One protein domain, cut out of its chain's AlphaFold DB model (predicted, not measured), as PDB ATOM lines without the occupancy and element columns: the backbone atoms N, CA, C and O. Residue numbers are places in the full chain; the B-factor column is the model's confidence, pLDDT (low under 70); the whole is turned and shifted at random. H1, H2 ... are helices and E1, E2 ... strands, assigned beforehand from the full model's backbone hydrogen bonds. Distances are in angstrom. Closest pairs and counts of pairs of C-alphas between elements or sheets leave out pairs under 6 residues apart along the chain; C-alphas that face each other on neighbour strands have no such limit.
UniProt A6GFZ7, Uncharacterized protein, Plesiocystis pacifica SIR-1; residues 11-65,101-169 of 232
ATOM      1  N   CYS A  11     -24.575  -2.559  47.861       75.19
ATOM      2  CA  CYS A  11     -23.562  -3.367  47.190       75.19
ATOM      3  C   CYS A  11     -23.306  -2.751  45.810       75.19
ATOM      4  O   CYS A  11     -24.196  -2.770  44.960       75.19
ATOM      5  N   ALA A  12     -22.112  -2.206  45.589       76.38
ATOM      6  CA  ALA A  12     -21.684  -1.780  44.262       76.38
ATOM      7  C   ALA A  12     -21.007  -2.959  43.554       76.38
ATOM      8  O   ALA A  12     -20.076  -3.564  44.097       76.38
ATOM      9  N   THR A  13     -21.484  -3.274  42.351       82.12
ATOM     10  CA  THR A  13     -20.838  -4.232  41.449       82.12
ATOM     11  C   THR A  13     -20.417  -3.482  40.195       82.12
ATOM     12  O   THR A  13     -21.251  -2.826  39.573       82.12
ATOM     13  N   VAL A  14     -19.141  -3.580  39.836       83.44
ATOM     14  CA  VAL A  14     -18.580  -3.006  38.608       83.44
ATOM     15  C   VAL A  14     -18.182  -4.151  37.685       83.44
ATOM     16  O   VAL A  14     -17.612  -5.141  38.146       83.44
ATOM     17  N   HIS A  15     -18.512  -4.021  36.401       90.38
ATOM     18  CA  HIS A  15     -18.161  -4.971  35.352       90.38
ATOM     19  C   HIS A  15     -17.541  -4.218  34.179       90.38
ATOM     20  O   HIS A  15     -18.197  -3.364  33.584       90.38
ATOM     21  N   GLU A  16     -16.309  -4.566  33.830       89.25
ATOM     22  CA  GLU A  16     -15.567  -3.960  32.728       89.25
ATOM     23  C   GLU A  16     -14.974  -5.043  31.829       89.25
ATOM     24  O   GLU A  16     -14.774  -6.191  32.233       89.25
ATOM     25  N   THR A  17     -14.762  -4.716  30.558       92.81
ATOM     26  CA  THR A  17     -14.203  -5.649  29.580       92.81
ATOM     27  C   THR A  17     -13.229  -4.916  28.678       92.81
ATOM     28  O   THR A  17     -13.596  -3.945  28.021       92.81
ATOM     29  N   HIS A  18     -12.005  -5.426  28.621       91.25
ATOM     30  CA  HIS A  18     -10.899  -4.887  27.845       91.25
ATOM     31  C   HIS A  18     -10.430  -5.929  26.843       91.25
ATOM     32  O   HIS A  18     -10.468  -7.132  27.114       91.25
ATOM     33  N   TYR A  19      -9.990  -5.466  25.681       92.88
ATOM     34  CA  TYR A  19      -9.543  -6.334  24.607       92.88
ATOM     35  C   TYR A  19      -8.106  -6.011  24.239       92.88
ATOM     36  O   TYR A  19      -7.758  -4.852  24.001       92.88
ATOM     37  N   PHE A  20      -7.307  -7.061  24.147       92.75
ATOM     38  CA  PHE A  20      -5.898  -6.981  23.817       92.75
ATOM     39  C   PHE A  20      -5.602  -7.882  22.631       92.75
ATOM     40  O   PHE A  20      -6.315  -8.854  22.364       92.75
ATOM     41  N   ARG A  21      -4.541  -7.543  21.920       92.50
ATOM     42  CA  ARG A  21      -3.949  -8.364  20.879       92.50
ATOM     43  C   ARG A  21      -2.492  -8.601  21.231       92.50
ATOM     44  O   ARG A  21      -1.836  -7.719  21.770       92.50
ATOM     45  N   SER A  22      -1.999  -9.766  20.879       92.12
ATOM     46  CA  SER A  22      -0.580 -10.068  20.869       92.12
ATOM     47  C   SER A  22      -0.178 -10.453  19.454       92.12
ATOM     48  O   SER A  22      -0.951 -11.123  18.761       92.12
ATOM     49  N   ALA A  23       1.021 -10.054  19.045       89.56
ATOM     50  CA  ALA A  23       1.693 -10.618  17.885       89.56
ATOM     51  C   ALA A  23       2.866 -11.493  18.356       89.56
ATOM     52  O   ALA A  23       3.812 -10.987  18.954       89.56
ATOM     53  N   GLY A  24       2.801 -12.797  18.078       84.81
ATOM     54  CA  GLY A  24       3.901 -13.735  18.318       84.81
ATOM     55  C   GLY A  24       4.925 -13.759  17.174       84.81
ATOM     56  O   GLY A  24       4.650 -13.288  16.067       84.81
ATOM     57  N   GLU A  25       6.079 -14.392  17.414       77.44
ATOM     58  CA  GLU A  25       7.266 -14.403  16.528       77.44
ATOM     59  C   GLU A  25       6.999 -14.865  15.076       77.44
ATOM     60  O   GLU A  25       7.719 -14.497  14.152       77.44
ATOM     61  N   GLN A  26       5.945 -15.651  14.830       84.12
ATOM     62  CA  GLN A  26       5.608 -16.189  13.499       84.12
ATOM     63  C   GLN A  26       4.454 -15.449  12.802       84.12
ATOM     64  O   GLN A  26       3.825 -15.987  11.889       84.12
ATOM     65  N   GLY A  27       4.122 -14.233  13.247       81.62
ATOM     66  CA  GLY A  27       2.963 -13.487  12.740       81.62
ATOM     67  C   GLY A  27       1.619 -14.072  13.186       81.62
ATOM     68  O   GLY A  27       0.571 -13.687  12.664       81.62
ATOM     69  N   ALA A  28       1.636 -14.997  14.151       86.81
ATOM     70  CA  ALA A  28       0.435 -15.455  14.830       86.81
ATOM     71  C   ALA A  28      -0.116 -14.306  15.682       86.81
ATOM     72  O   ALA A  28       0.608 -13.732  16.493       86.81
ATOM     73  N   VAL A  29      -1.389 -13.963  15.483       90.25
ATOM     74  CA  VAL A  29      -2.061 -12.919  16.261       90.25
ATOM     75  C   VAL A  29      -3.025 -13.574  17.237       90.25
ATOM     76  O   VAL A  29      -4.002 -14.199  16.818       90.25
ATOM     77  N   ASN A  30      -2.763 -13.402  18.528       90.94
ATOM     78  CA  ASN A  30      -3.648 -13.840  19.602       90.94
ATOM     79  C   ASN A  30      -4.529 -12.670  20.049       90.94
ATOM     80  O   ASN A  30      -4.081 -11.526  20.091       90.94
ATOM     81  N   TYR A  31      -5.784 -12.949  20.400       93.31
ATOM     82  CA  TYR A  31      -6.709 -11.951  20.938       93.31
ATOM     83  C   TYR A  31      -7.145 -12.361  22.338       93.31
ATOM     84  O   TYR A  31      -7.644 -13.469  22.539       93.31
ATOM     85  N   TYR A  32      -7.014 -11.444  23.290       92.25
ATOM     86  CA  TYR A  32      -7.399 -11.653  24.679       92.25
ATOM     87  C   TYR A  32      -8.561 -10.743  25.046       92.25
ATOM     88  O   TYR A  32      -8.674  -9.607  24.579       92.25
ATOM     89  N   ARG A  33      -9.422 -11.246  25.927       94.25
ATOM     90  CA  ARG A  33     -10.493 -10.477  26.550       94.25
ATOM     91  C   ARG A  33     -10.321 -10.549  28.058       94.25
ATOM     92  O   ARG A  33     -10.543 -11.604  28.646       94.25
ATOM     93  N   VAL A  34      -9.983  -9.424  28.667       89.50
ATOM     94  CA  VAL A  34      -9.878  -9.283  30.119       89.50
ATOM     95  C   VAL A  34     -11.213  -8.775  30.639       89.50
ATOM     96  O   VAL A  34     -11.675  -7.710  30.236       89.50
ATOM     97  N   GLN A  35     -11.858  -9.552  31.503       91.62
ATOM     98  CA  GLN A  35     -13.091  -9.151  32.174       91.62
ATOM     99  C   GLN A  35     -12.778  -8.843  33.628       91.62
ATOM    100  O   GLN A  35     -12.333  -9.723  34.361       91.62
ATOM    101  N   VAL A  36     -13.039  -7.612  34.050       85.81
ATOM    102  CA  VAL A  36     -12.840  -7.202  35.437       85.81
ATOM    103  C   VAL A  36     -14.193  -7.129  36.120       85.81
ATOM    104  O   VAL A  36     -15.138  -6.526  35.614       85.81
ATOM    105  N   THR A  37     -14.311  -7.801  37.262       86.25
ATOM    106  CA  THR A  37     -15.508  -7.753  38.103       86.25
ATOM    107  C   THR A  37     -15.100  -7.369  39.512       86.25
ATOM    108  O   THR A  37     -14.416  -8.135  40.186       86.25
ATOM    109  N   ALA A  38     -15.561  -6.211  39.978       80.25
ATOM    110  CA  ALA A  38     -15.332  -5.751  41.340       80.25
ATOM    111  C   ALA A  38     -16.642  -5.792  42.131       80.25
ATOM    112  O   ALA A  38     -17.690  -5.354  41.654       80.25
ATOM    113  N   LYS A  39     -16.586  -6.321  43.356       81.31
ATOM    114  CA  LYS A  39     -17.717  -6.363  44.292       81.31
ATOM    115  C   LYS A  39     -17.301  -5.679  45.587       81.31
ATOM    116  O   LYS A  39     -16.504  -6.222  46.344       81.31
ATOM    117  N   GLY A  40     -17.850  -4.497  45.847       70.69
ATOM    118  CA  GLY A  40     -17.607  -3.753  47.081       70.69
ATOM    119  C   GLY A  40     -18.668  -4.058  48.136       70.69
ATOM    120  O   GLY A  40     -19.866  -3.963  47.862       70.69
ATOM    121  N   ARG A  41     -18.247  -4.392  49.361       71.12
ATOM    122  CA  ARG A  41     -19.132  -4.490  50.534       71.12
ATOM    123  C   ARG A  41     -18.669  -3.517  51.611       71.12
ATOM    124  O   ARG A  41     -17.646  -3.756  52.232       71.12
ATOM    125  N   ALA A  42     -19.445  -2.459  51.850       63.38
ATOM    126  CA  ALA A  42     -19.345  -1.572  53.019       63.38
ATOM    127  C   ALA A  42     -17.960  -0.952  53.343       63.38
ATOM    128  O   ALA A  42     -17.783  -0.404  54.430       63.38
ATOM    129  N   THR A  43     -16.987  -0.983  52.429       65.69
ATOM    130  CA  THR A  43     -15.673  -0.351  52.602       65.69
ATOM    131  C   THR A  43     -15.619   0.993  51.866       65.69
ATOM    132  O   THR A  43     -16.259   1.177  50.836       65.69
ATOM    133  N   LYS A  44     -14.840   1.958  52.381       74.38
ATOM    134  CA  LYS A  44     -14.579   3.261  51.721       74.38
ATOM    135  C   LYS A  44     -13.645   3.148  50.505       74.38
ATOM    136  O   LYS A  44     -13.159   4.157  50.004       74.38
ATOM    137  N   VAL A  45     -13.336   1.928  50.089       79.88
ATOM    138  CA  VAL A  45     -12.394   1.650  49.015       79.88
ATOM    139  C   VAL A  45     -13.117   1.879  47.694       79.88
ATOM    140  O   VAL A  45     -14.215   1.362  47.485       79.88
ATOM    141  N   ARG A  46     -12.518   2.683  46.820       81.94
ATOM    142  CA  ARG A  46     -13.027   2.951  45.478       81.94
ATOM    143  C   ARG A  46     -12.201   2.150  44.482       81.94
ATOM    144  O   ARG A  46     -10.982   2.046  44.609       81.94
ATOM    145  N   TYR A  47     -12.897   1.563  43.520       86.31
ATOM    146  CA  TYR A  47     -12.290   0.918  42.367       86.31
ATOM    147  C   TYR A  47     -12.230   1.931  41.228       86.31
ATOM    148  O   TYR A  47     -13.229   2.599  40.955       86.31
ATOM    149  N   LEU A  48     -11.071   2.035  40.589       88.06
ATOM    150  CA  LEU A  48     -10.878   2.800  39.367       88.06
ATOM    151  C   LEU A  48     -10.075   1.949  38.396       88.06
ATOM    152  O   LEU A  48      -9.039   1.391  38.756       88.06
ATOM    153  N   ALA A  49     -10.546   1.892  37.163       89.94
ATOM    154  CA  ALA A  49      -9.819   1.319  36.053       89.94
ATOM    155  C   ALA A  49      -9.746   2.344  34.931       89.94
ATOM    156  O   ALA A  49     -10.693   3.092  34.674       89.94
ATOM    157  N   GLY A  50      -8.586   2.420  34.297       90.81
ATOM    158  CA  GLY A  50      -8.345   3.395  33.251       90.81
ATOM    159  C   GLY A  50      -7.052   3.122  32.509       90.81
ATOM    160  O   GLY A  50      -6.185   2.398  32.989       90.81
ATOM    161  N   TYR A  51      -6.949   3.714  31.323       93.50
ATOM    162  CA  TYR A  51      -5.731   3.691  30.528       93.50
ATOM    163  C   TYR A  51      -4.921   4.951  30.803       93.50
ATOM    164  O   TYR A  51      -5.384   6.057  30.496       93.50
ATOM    165  N   PHE A  52      -3.726   4.774  31.347       93.88
ATOM    166  CA  PHE A  52      -2.808   5.847  31.722       93.88
ATOM    167  C   PHE A  52      -1.555   5.795  30.857       93.88
ATOM    168  O   PHE A  52      -1.251   4.755  30.290       93.88
ATOM    169  N   ASP A  53      -0.859   6.921  30.725       94.56
ATOM    170  CA  ASP A  53       0.423   6.972  30.020       94.56
ATOM    171  C   ASP A  53       1.433   6.031  30.693       94.56
ATOM    172  O   ASP A  53       1.636   6.124  31.905       94.56
ATOM    173  N   THR A  54       2.023   5.114  29.921       92.12
ATOM    174  CA  THR A  54       2.926   4.074  30.443       92.12
ATOM    175  C   THR A  54       4.097   4.670  31.217       92.12
ATOM    176  O   THR A  54       4.415   4.208  32.311       92.12
ATOM    177  N   GLN A  55       4.702   5.742  30.702       92.25
ATOM    178  CA  GLN A  55       5.867   6.346  31.343       92.25
ATOM    179  C   GLN A  55       5.475   7.051  32.642       92.25
ATOM    180  O   GLN A  55       6.194   6.961  33.633       92.25
ATOM    181  N   ALA A  56       4.311   7.703  32.669       92.94
ATOM    182  CA  ALA A  56       3.801   8.321  33.890       92.94
ATOM    183  C   ALA A  56       3.468   7.284  34.974       92.94
ATOM    184  O   ALA A  56       3.699   7.539  36.155       92.94
ATOM    185  N   VAL A  57       2.936   6.118  34.590       91.31
ATOM    186  CA  VAL A  57       2.669   4.995  35.505       91.31
ATOM    187  C   VAL A  57       3.977   4.447  36.064       91.31
ATOM    188  O   VAL A  57       4.118   4.345  37.283       91.31
ATOM    189  N   GLU A  58       4.944   4.139  35.201       90.81
ATOM    190  CA  GLU A  58       6.255   3.625  35.603       90.81
ATOM    191  C   GLU A  58       6.988   4.617  36.512       90.81
ATOM    192  O   GLU A  58       7.470   4.242  37.583       90.81
ATOM    193  N   GLN A  59       7.012   5.900  36.147       90.81
ATOM    194  CA  GLN A  59       7.606   6.945  36.974       90.81
ATOM    195  C   GLN A  59       6.909   7.037  38.336       90.81
ATOM    196  O   GLN A  59       7.570   7.038  39.370       90.81
ATOM    197  N   TYR A  60       5.574   7.047  38.362       90.69
ATOM    198  CA  TYR A  60       4.827   7.090  39.615       90.69
ATOM    199  C   TYR A  60       5.175   5.897  40.516       90.69
ATOM    200  O   TYR A  60       5.604   6.067  41.656       90.69
ATOM    201  N   PHE A  61       5.038   4.669  40.014       88.00
ATOM    202  CA  PHE A  61       5.244   3.466  40.826       88.00
ATOM    203  C   PHE A  61       6.714   3.136  41.113       88.00
ATOM    204  O   PHE A  61       6.970   2.333  42.010       88.00
ATOM    205  N   SER A  62       7.669   3.747  40.408       87.00
ATOM    206  CA  SER A  62       9.097   3.668  40.745       87.00
ATOM    207  C   SER A  62       9.511   4.684  41.814       87.00
ATOM    208  O   SER A  62      10.396   4.392  42.620       87.00
ATOM    209  N   GLU A  63       8.856   5.848  41.878       85.19
ATOM    210  CA  GLU A  63       9.104   6.862  42.912       85.19
ATOM    211  C   GLU A  63       8.494   6.480  44.273       85.19
ATOM    212  O   GLU A  63       9.063   6.796  45.325       85.19
ATOM    213  N   PHE A  64       7.362   5.768  44.286       79.00
ATOM    214  CA  PHE A  64       6.715   5.308  45.518       79.00
ATOM    215  C   PHE A  64       7.063   3.850  45.827       79.00
ATOM    216  O   PHE A  64       6.645   2.932  45.128       79.00
ATOM    217  N   ALA A  65       7.774   3.618  46.937       67.38
ATOM    218  CA  ALA A  65       8.043   2.267  47.422       67.38
ATOM    219  C   ALA A  65       6.725   1.505  47.648       67.38
ATOM    220  O   ALA A  65       5.937   1.854  48.532       67.38
ATOM    221  N   VAL A 101       1.960  -7.597  24.178       85.00
ATOM    222  CA  VAL A 101       0.514  -7.471  24.369       85.00
ATOM    223  C   VAL A 101       0.131  -5.996  24.294       85.00
ATOM    224  O   VAL A 101       0.512  -5.202  25.146       85.00
ATOM    225  N   GLU A 102      -0.672  -5.630  23.300       90.75
ATOM    226  CA  GLU A 102      -1.149  -4.262  23.089       90.75
ATOM    227  C   GLU A 102      -2.681  -4.191  23.161       90.75
ATOM    228  O   GLU A 102      -3.378  -5.137  22.770       90.75
ATOM    229  N   PRO A 103      -3.263  -3.054  23.569       91.62
ATOM    230  CA  PRO A 103      -4.686  -2.804  23.377       91.62
ATOM    231  C   PRO A 103      -5.085  -2.871  21.895       91.62
ATOM    232  O   PRO A 103      -4.345  -2.453  21.002       91.62
ATOM    233  N   ILE A 104      -6.297  -3.364  21.612       92.06
ATOM    234  CA  ILE A 104      -6.817  -3.385  20.231       92.06
ATOM    235  C   ILE A 104      -7.016  -1.964  19.683       92.06
ATOM    236  O   ILE A 104      -6.821  -1.734  18.488       92.06
ATOM    237  N   ASP A 105      -7.410  -1.015  20.538       92.06
ATOM    238  CA  ASP A 105      -7.573   0.381  20.134       92.06
ATOM    239  C   ASP A 105      -6.191   1.028  19.919       92.06
ATOM    240  O   ASP A 105      -5.413   1.138  20.869       92.06
ATOM    241  N   PRO A 106      -5.871   1.502  18.698       90.19
ATOM    242  CA  PRO A 106      -4.593   2.146  18.419       90.19
ATOM    243  C   PRO A 106      -4.335   3.394  19.271       90.19
ATOM    244  O   PRO A 106      -3.176   3.744  19.471       90.19
ATOM    245  N   LYS A 107      -5.375   4.061  19.792       92.00
ATOM    246  CA  LYS A 107      -5.229   5.236  20.670       92.00
ATOM    247  C   LYS A 107      -4.688   4.895  22.058       92.00
ATOM    248  O   LYS A 107      -4.358   5.805  22.811       92.00
ATOM    249  N   LEU A 108      -4.657   3.613  22.409       91.44
ATOM    250  CA  LEU A 108      -4.250   3.125  23.723       91.44
ATOM    251  C   LEU A 108      -2.891   2.413  23.690       91.44
ATOM    252  O   LEU A 108      -2.503   1.864  24.706       91.44
ATOM    253  N   ARG A 109      -2.173   2.386  22.559       88.75
ATOM    254  CA  ARG A 109      -0.911   1.627  22.446       88.75
ATOM    255  C   ARG A 109       0.190   2.105  23.389       88.75
ATOM    256  O   ARG A 109       0.883   1.271  23.945       88.75
ATOM    257  N   ASP A 110       0.277   3.411  23.619       88.56
ATOM    258  CA  ASP A 110       1.240   4.013  24.555       88.56
ATOM    259  C   ASP A 110       0.635   4.190  25.960       88.56
ATOM    260  O   ASP A 110       1.012   5.080  26.726       88.56
ATOM    261  N   ARG A 111      -0.408   3.407  26.263       92.31
ATOM    262  CA  ARG A 111      -1.129   3.477  27.523       92.31
ATOM    263  C   ARG A 111      -1.310   2.105  28.139       92.31
ATOM    264  O   ARG A 111      -1.746   1.157  27.493       92.31
ATOM    265  N   GLU A 112      -1.115   2.042  29.443       91.06
ATOM    266  CA  GLU A 112      -1.331   0.838  30.227       91.06
ATOM    267  C   GLU A 112      -2.684   0.862  30.921       91.06
ATOM    268  O   GLU A 112      -3.132   1.888  31.440       91.06
ATOM    269  N   LEU A 113      -3.349  -0.295  30.923       92.50
ATOM    270  CA  LEU A 113      -4.537  -0.497  31.736       92.50
ATOM    271  C   LEU A 113      -4.102  -0.634  33.195       92.50
ATOM    272  O   LEU A 113      -3.561  -1.665  33.588       92.50
ATOM    273  N   VAL A 114      -4.400   0.377  34.003       90.94
ATOM    274  CA  VAL A 114      -4.136   0.353  35.440       90.94
ATOM    275  C   VAL A 114      -5.439   0.085  36.175       90.94
ATOM    276  O   VAL A 114      -6.441   0.783  35.989       90.94
ATOM    277  N   LEU A 115      -5.412  -0.935  37.027       91.38
ATOM    278  CA  LEU A 115      -6.499  -1.288  37.928       91.38
ATOM    279  C   LEU A 115      -6.097  -0.873  39.337       91.38
ATOM    280  O   LEU A 115      -5.122  -1.381  39.886       91.38
ATOM    281  N   MET A 116      -6.851   0.042  39.934       87.69
ATOM    282  CA  MET A 116      -6.569   0.552  41.269       87.69
ATOM    283  C   MET A 116      -7.748   0.307  42.196       87.69
ATOM    284  O   MET A 116      -8.902   0.607  41.885       87.69
ATOM    285  N   LEU A 117      -7.436  -0.210  43.379       86.81
ATOM    286  CA  LEU A 117      -8.396  -0.424  44.446       86.81
ATOM    287  C   LEU A 117      -7.857   0.243  45.710       86.81
ATOM    288  O   LEU A 117      -7.042  -0.331  46.424       86.81
ATOM    289  N   SER A 118      -8.288   1.478  45.970       84.62
ATOM    290  CA  SER A 118      -7.783   2.251  47.109       84.62
ATOM    291  C   SER A 118      -8.814   3.232  47.669       84.62
ATOM    292  O   SER A 118      -9.776   3.620  47.007       84.62
ATOM    293  N   THR A 119      -8.619   3.666  48.914       84.94
ATOM    294  CA  THR A 119      -9.391   4.759  49.525       84.94
ATOM    295  C   THR A 119      -9.028   6.138  48.967       84.94
ATOM    296  O   THR A 119      -9.815   7.064  49.137       84.94
ATOM    297  N   ASN A 120      -7.869   6.277  48.311       85.94
ATOM    298  CA  ASN A 120      -7.353   7.523  47.721       85.94
ATOM    299  C   ASN A 120      -7.149   7.427  46.196       85.94
ATOM    300  O   ASN A 120      -6.301   8.112  45.634       85.94
ATOM    301  N   VAL A 121      -7.895   6.552  45.515       89.38
ATOM    302  CA  VAL A 121      -7.663   6.257  44.091       89.38
ATOM    303  C   VAL A 121      -7.789   7.477  43.168       89.38
ATOM    304  O   VAL A 121      -7.104   7.557  42.154       89.38
ATOM    305  N   GLU A 122      -8.629   8.446  43.532       87.69
ATOM    306  CA  GLU A 122      -8.802   9.695  42.779       87.69
ATOM    307  C   GLU A 122      -7.543  10.562  42.830       87.69
ATOM    308  O   GLU A 122      -7.132  11.095  41.803       87.69
ATOM    309  N   ASP A 123      -6.894  10.636  43.994       89.56
ATOM    310  CA  ASP A 123      -5.658  11.397  44.167       89.56
ATOM    311  C   ASP A 123      -4.502  10.741  43.401       89.56
ATOM    312  O   ASP A 123      -3.721  11.436  42.754       89.56
ATOM    313  N   VAL A 124      -4.418   9.405  43.428       88.06
ATOM    314  CA  VAL A 124      -3.412   8.639  42.669       88.06
ATOM    315  C   VAL A 124      -3.601   8.852  41.166       88.06
ATOM    316  O   VAL A 124      -2.658   9.224  40.470       88.06
ATOM    317  N   ALA A 125      -4.828   8.695  40.662       90.12
ATOM    318  CA  ALA A 125      -5.137   8.916  39.250       90.12
ATOM    319  C   ALA A 125      -4.832  10.359  38.809       90.12
ATOM    320  O   ALA A 125      -4.289  10.568  37.722       90.12
ATOM    321  N   ALA A 126      -5.145  11.350  39.650       89.75
ATOM    322  CA  ALA A 126      -4.841  12.754  39.382       89.75
ATOM    323  C   ALA A 126      -3.329  13.026  39.336       89.75
ATOM    324  O   ALA A 126      -2.873  13.771  38.472       89.75
ATOM    325  N   GLN A 127      -2.544  12.404  40.222       89.94
ATOM    326  CA  GLN A 127      -1.083  12.531  40.226       89.94
ATOM    327  C   GLN A 127      -0.449  11.910  38.979       89.94
ATOM    328  O   GLN A 127       0.368  12.567  38.337       89.94
ATOM    329  N   ILE A 128      -0.868  10.701  38.584       90.56
ATOM    330  CA  ILE A 128      -0.403  10.066  37.338       90.56
ATOM    331  C   ILE A 128      -0.754  10.947  36.128       90.56
ATOM    332  O   ILE A 128       0.080  11.163  35.251       90.56
ATOM    333  N   GLY A 129      -1.966  11.513  36.094       89.94
ATOM    334  CA  GLY A 129      -2.378  12.446  35.041       89.94
ATOM    335  C   GLY A 129      -1.499  13.700  34.970       89.94
ATOM    336  O   GLY A 129      -1.030  14.062  33.894       89.94
ATOM    337  N   ALA A 130      -1.221  14.329  36.115       92.25
ATOM    338  CA  ALA A 130      -0.361  15.510  36.185       92.25
ATOM    339  C   ALA A 130       1.093  15.215  35.767       92.25
ATOM    340  O   ALA A 130       1.728  16.053  35.124       92.25
ATOM    341  N   LEU A 131       1.615  14.024  36.090       91.50
ATOM    342  CA  LEU A 131       2.926  13.570  35.615       91.50
ATOM    343  C   LEU A 131       2.949  13.456  34.089       91.50
ATOM    344  O   LEU A 131       3.822  14.049  33.457       91.50
ATOM    345  N   ALA A 132       1.953  12.793  33.493       92.62
ATOM    346  CA  ALA A 132       1.850  12.655  32.039       92.62
ATOM    347  C   ALA A 132       1.806  14.022  31.328       92.62
ATOM    348  O   ALA A 132       2.516  14.244  30.344       92.62
ATOM    349  N   GLU A 133       1.027  14.974  31.851       92.56
ATOM    350  CA  GLU A 133       0.976  16.345  31.324       92.56
ATOM    351  C   GLU A 133       2.338  17.050  31.421       92.56
ATOM    352  O   GLU A 133       2.791  17.675  30.458       92.56
ATOM    353  N   SER A 134       3.034  16.918  32.555       92.19
ATOM    354  CA  SER A 134       4.376  17.484  32.740       92.19
ATOM    355  C   SER A 134       5.380  16.905  31.741       92.19
ATOM    356  O   SER A 134       6.155  17.654  31.141       92.19
ATOM    357  N   MET A 135       5.353  15.591  31.512       90.56
ATOM    358  CA  MET A 135       6.230  14.922  30.546       90.56
ATOM    359  C   MET A 135       5.964  15.399  29.116       90.56
ATOM    360  O   MET A 135       6.902  15.690  28.371       90.56
ATOM    361  N   GLN A 136       4.694  15.575  28.740       90.00
ATOM    362  CA  GLN A 136       4.332  16.122  27.433       90.00
ATOM    363  C   GLN A 136       4.892  17.539  27.233       90.00
ATOM    364  O   GLN A 136       5.434  17.848  26.167       90.00
ATOM    365  N   VAL A 137       4.810  18.393  28.258       94.50
ATOM    366  CA  VAL A 137       5.380  19.749  28.221       94.50
ATOM    367  C   VAL A 137       6.905  19.703  28.104       94.50
ATOM    368  O   VAL A 137       7.474  20.433  27.295       94.50
ATOM    369  N   GLN A 138       7.580  18.831  28.856       93.00
ATOM    370  CA  GLN A 138       9.039  18.676  28.791       93.00
ATOM    371  C   GLN A 138       9.517  18.204  27.412       93.00
ATOM    372  O   GLN A 138      10.502  18.734  26.887       93.00
ATOM    373  N   ASN A 139       8.802  17.263  26.794       92.12
ATOM    374  CA  ASN A 139       9.106  16.780  25.448       92.12
ATOM    375  C   ASN A 139       8.919  17.884  24.400       92.12
ATOM    376  O   ASN A 139       9.801  18.096  23.568       92.12
ATOM    377  N   ALA A 140       7.827  18.649  24.487       94.19
ATOM    378  CA  ALA A 140       7.579  19.781  23.594       94.19
ATOM    379  C   ALA A 140       8.645  20.884  23.737       94.19
ATOM    380  O   ALA A 140       9.114  21.431  22.738       94.19
ATOM    381  N   LEU A 141       9.068  21.189  24.969       93.19
ATOM    382  CA  LEU A 141      10.153  22.139  25.226       93.19
ATOM    383  C   LEU A 141      11.488  21.638  24.667       93.19
ATOM    384  O   LEU A 141      12.214  22.405  24.038       93.19
ATOM    385  N   SER A 142      11.797  20.355  24.849       93.94
ATOM    386  CA  SER A 142      13.022  19.748  24.320       93.94
ATOM    387  C   SER A 142      13.049  19.776  22.793       93.94
ATOM    388  O   SER A 142      14.077  20.099  22.198       93.94
ATOM    389  N   GLU A 143      11.916  19.498  22.141       94.81
ATOM    390  CA  GLU A 143      11.789  19.609  20.687       94.81
ATOM    391  C   GLU A 143      12.010  21.050  20.211       94.81
ATOM    392  O   GLU A 143      12.738  21.274  19.242       94.81
ATOM    393  N   LEU A 144      11.434  22.030  20.911       94.19
ATOM    394  CA  LEU A 144      11.585  23.444  20.577       94.19
ATOM    395  C   LEU A 144      13.042  23.909  20.696       94.19
ATOM    396  O   LEU A 144      13.565  24.510  19.760       94.19
ATOM    397  N   VAL A 145      13.713  23.583  21.803       93.69
ATOM    398  CA  VAL A 145      15.124  23.943  22.031       93.69
ATOM    399  C   VAL A 145      16.033  23.283  20.994       93.69
ATOM    400  O   VAL A 145      16.936  23.920  20.452       93.69
ATOM    401  N   ASN A 146      15.782  22.012  20.669       93.94
ATOM    402  CA  ASN A 146      16.544  21.314  19.635       93.94
ATOM    403  C   ASN A 146      16.317  21.925  18.250       93.94
ATOM    404  O   ASN A 146      17.264  22.046  17.472       93.94
ATOM    405  N   ARG A 147      15.087  22.342  17.941       96.75
ATOM    406  CA  ARG A 147      14.759  23.021  16.684       96.75
ATOM    407  C   ARG A 147      15.497  24.349  16.558       96.75
ATOM    408  O   ARG A 147      16.154  24.563  15.545       96.75
ATOM    409  N   GLU A 148      15.446  25.189  17.589       95.88
ATOM    410  CA  GLU A 148      16.135  26.485  17.613       95.88
ATOM    411  C   GLU A 148      17.647  26.316  17.425       95.88
ATOM    412  O   GLU A 148      18.267  26.999  16.608       95.88
ATOM    413  N   ARG A 149      18.245  25.334  18.109       94.75
ATOM    414  CA  ARG A 149      19.666  25.024  17.947       94.75
ATOM    415  C   ARG A 149      20.013  24.594  16.519       94.75
ATOM    416  O   ARG A 149      21.004  25.069  15.970       94.75
ATOM    417  N   LEU A 150      19.213  23.718  15.910       95.12
ATOM    418  CA  LEU A 150      19.428  23.273  14.528       95.12
ATOM    419  C   LEU A 150      19.270  24.418  13.520       95.12
ATOM    420  O   LEU A 150      19.978  24.450  12.513       95.12
ATOM    421  N   GLU A 151      18.354  25.350  13.766       96.25
ATOM    422  CA  GLU A 151      18.175  26.547  12.938       96.25
ATOM    423  C   GLU A 151      19.382  27.484  13.044       96.25
ATOM    424  O   GLU A 151      19.932  27.871  12.012       96.25
ATOM    425  N   ALA A 152      19.872  27.749  14.258       95.19
ATOM    426  CA  ALA A 152      21.073  28.553  14.479       95.19
ATOM    427  C   ALA A 152      22.329  27.925  13.841       95.19
ATOM    428  O   ALA A 152      23.130  28.619  13.213       95.19
ATOM    429  N   GLU A 153      22.495  26.601  13.943       95.50
ATOM    430  CA  GLU A 153      23.599  25.880  13.294       95.50
ATOM    431  C   GLU A 153      23.522  25.984  11.761       95.50
ATOM    432  O   GLU A 153      24.544  26.180  11.096       95.50
ATOM    433  N   ARG A 154      22.317  25.909  11.182       96.56
ATOM    434  CA  ARG A 154      22.103  26.091   9.737       96.56
ATOM    435  C   ARG A 154      22.388  27.517   9.286       96.56
ATOM    436  O   ARG A 154      23.004  27.692   8.236       96.56
ATOM    437  N   GLU A 155      21.962  28.516  10.051       97.31
ATOM    438  CA  GLU A 155      22.236  29.923   9.754       97.31
ATOM    439  C   GLU A 155      23.742  30.206   9.787       97.31
ATOM    440  O   GLU A 155      24.285  30.768   8.835       97.31
ATOM    441  N   ALA A 156      24.446  29.724  10.815       95.81
ATOM    442  CA  ALA A 156      25.897  29.847  10.912       95.81
ATOM    443  C   ALA A 156      26.622  29.138   9.754       95.81
ATOM    444  O   ALA A 156      27.567  29.687   9.181       95.81
ATOM    445  N   ALA A 157      26.171  27.942   9.365       96.44
ATOM    446  CA  ALA A 157      26.727  27.217   8.223       96.44
ATOM    447  C   ALA A 157      26.492  27.956   6.895       96.44
ATOM    448  O   ALA A 157      27.405  28.047   6.073       96.44
ATOM    449  N   ALA A 158      25.299  28.520   6.694       97.12
ATOM    450  CA  ALA A 158      24.979  29.317   5.514       97.12
ATOM    451  C   ALA A 158      25.816  30.605   5.450       97.12
ATOM    452  O   ALA A 158      26.319  30.953   4.382       97.12
ATOM    453  N   ALA A 159      26.016  31.278   6.587       95.62
ATOM    454  CA  ALA A 159      26.871  32.459   6.685       95.62
ATOM    455  C   ALA A 159      28.335  32.134   6.350       95.62
ATOM    456  O   ALA A 159      28.958  32.847   5.563       95.62
ATOM    457  N   LEU A 160      28.870  31.027   6.877       95.94
ATOM    458  CA  LEU A 160      30.228  30.572   6.568       95.94
ATOM    459  C   LEU A 160      30.396  30.223   5.083       95.94
ATOM    460  O   LEU A 160      31.425  30.529   4.485       95.94
ATOM    461  N   GLU A 161      29.404  29.574   4.476       96.50
ATOM    462  CA  GLU A 161      29.460  29.236   3.053       96.50
ATOM    463  C   GLU A 161      29.397  30.489   2.172       96.50
ATOM    464  O   GLU A 161      30.171  30.618   1.221       96.50
ATOM    465  N   ALA A 162      28.545  31.458   2.520       95.31
ATOM    466  CA  ALA A 162      28.506  32.753   1.846       95.31
ATOM    467  C   ALA A 162      29.859  33.481   1.933       95.31
ATOM    468  O   ALA A 162      30.341  34.008   0.925       95.31
ATOM    469  N   ASP A 163      30.503  33.451   3.101       93.75
ATOM    470  CA  ASP A 163      31.830  34.031   3.309       93.75
ATOM    471  C   ASP A 163      32.909  33.338   2.459       93.75
ATOM    472  O   ASP A 163      33.684  33.998   1.763       93.75
ATOM    473  N   ARG A 164      32.904  32.001   2.398       95.25
ATOM    474  CA  ARG A 164      33.820  31.227   1.538       95.25
ATOM    475  C   ARG A 164      33.667  31.569   0.063       95.25
ATOM    476  O   ARG A 164      34.670  31.720  -0.639       95.25
ATOM    477  N   VAL A 165      32.431  31.697  -0.417       95.81
ATOM    478  CA  VAL A 165      32.153  32.086  -1.806       95.81
ATOM    479  C   VAL A 165      32.664  33.502  -2.078       95.81
ATOM    480  O   VAL A 165      33.315  33.733  -3.105       95.81
ATOM    481  N   ALA A 166      32.436  34.438  -1.154       92.75
ATOM    482  CA  ALA A 166      32.936  35.804  -1.260       92.75
ATOM    483  C   ALA A 166      34.475  35.840  -1.295       92.75
ATOM    484  O   ALA A 166      35.050  36.405  -2.231       92.75
ATOM    485  N   ALA A 167      35.147  35.149  -0.373       92.25
ATOM    486  CA  ALA A 167      36.604  35.033  -0.335       92.25
ATOM    487  C   ALA A 167      37.177  34.406  -1.620       92.25
ATOM    488  O   ALA A 167      38.123  34.935  -2.209       92.25
ATOM    489  N   ALA A 168      36.577  33.324  -2.125       94.19
ATOM    490  CA  ALA A 168      37.003  32.687  -3.373       94.19
ATOM    491  C   ALA A 168      36.862  33.626  -4.585       94.19
ATOM    492  O   ALA A 168      37.710  33.625  -5.486       94.19
ATOM    493  N   SER A 169      35.812  34.452  -4.614       94.31
ATOM    494  CA  SER A 169      35.620  35.462  -5.661       94.31
ATOM    495  C   SER A 169      36.679  36.572  -5.603       94.31
ATOM    496  O   SER A 169      37.185  37.011  -6.644       94.31
TER     497      SER A 169
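What this domain is: This is residues 11 to 65 and 101 to 169 of the 232 residues of an uncharacterized protein of Plesiocystis pacifica SIR-1 (UniProt A6GFZ7). One very long straight helix, H2, sticks out with its residues 136 to 169 from a small body of strands, like a handle on a head. In the head, the long hairpin of E1 and E2, with short E4 beside E1, is partly face to face with the strand pair E3 and E5 as a loose sandwich; residues 121 to 135 of H2 pack on E3, and short H1 crosses H2 steeply. The printed part has 124 residues with two named helices and five named strands, in the order E1, E2, E3, H1, E4, E5, H2, of the mixed class, helices and strands. One sheet runs E2, E1, E4 and the other E3, E5, both antiparallel. The whole is extended, with a radius of gyration of the C-alphas of 24.4 A, and spans 88 by 41 by 23 A.

How they stand to each other: E1, residues 12 to 23, and E2, residues 29 to 40, form an antiparallel hairpin at 165 degrees, with N 18 and O 34 at 2.8 A. On the other side of E1 is E4, residues 101 to 103, antiparallel at 122 degrees, with N 21 and O 102 at 2.8 A. E3, residues 46 to 53, bends by 55 degrees at residue 50. It is the antiparallel neighbour of E5, residues 111 to 118, at 159 degrees, with N 48 and O 116 at 2.9 A. These two sheets form a sandwich, two sheets face to face, with the facing parts 9.7 A centre to centre. The closest C-alphas of H1, residues 54 to 63, and E5 are those of Thr 54 and Arg 111, 5.0 A apart. H1 and H2, residues 121 to 169, touch at Ala 56 and Ala 132, whose C-alphas are 5.1 A apart, at a steep tilt of 67 degrees, opposite ways; H2 touches H1 with residues 128 to 135 alone. The closest C-alphas of E3 and H2 are those of Asp 53 and Ala 132, 6.2 A apart. E1 and H2 are apart. In H1 and H2 every O i to N i+4 pair is within hydrogen-bond range.

Where its parts are: E1 begins at C-alpha 12 (-21.684, -1.780, 44.262) and is 36.3 A long; E2 is 35.7 A. E3 measures 20.9 A, H1 14.2 A, E4 7.1 A and E5 20.7 A. H2 runs 72.1 A from C-alpha 121 (-7.663, 6.257, 44.091) to C-alpha 169 (35.620, 35.462, -5.661).

The domain as a whole: The two C-alphas farthest apart, those of Ala 42 and Ser 169, are 88.5 A apart. Residues 66 to 100 are not printed, and C-alphas 65 and 101 are 26.1 A apart across this cut. Of the links that are printed whole, none is long. The mean pLDDT of the printed part is 89.5; residues 42 to 43 and residue 65 are under 70.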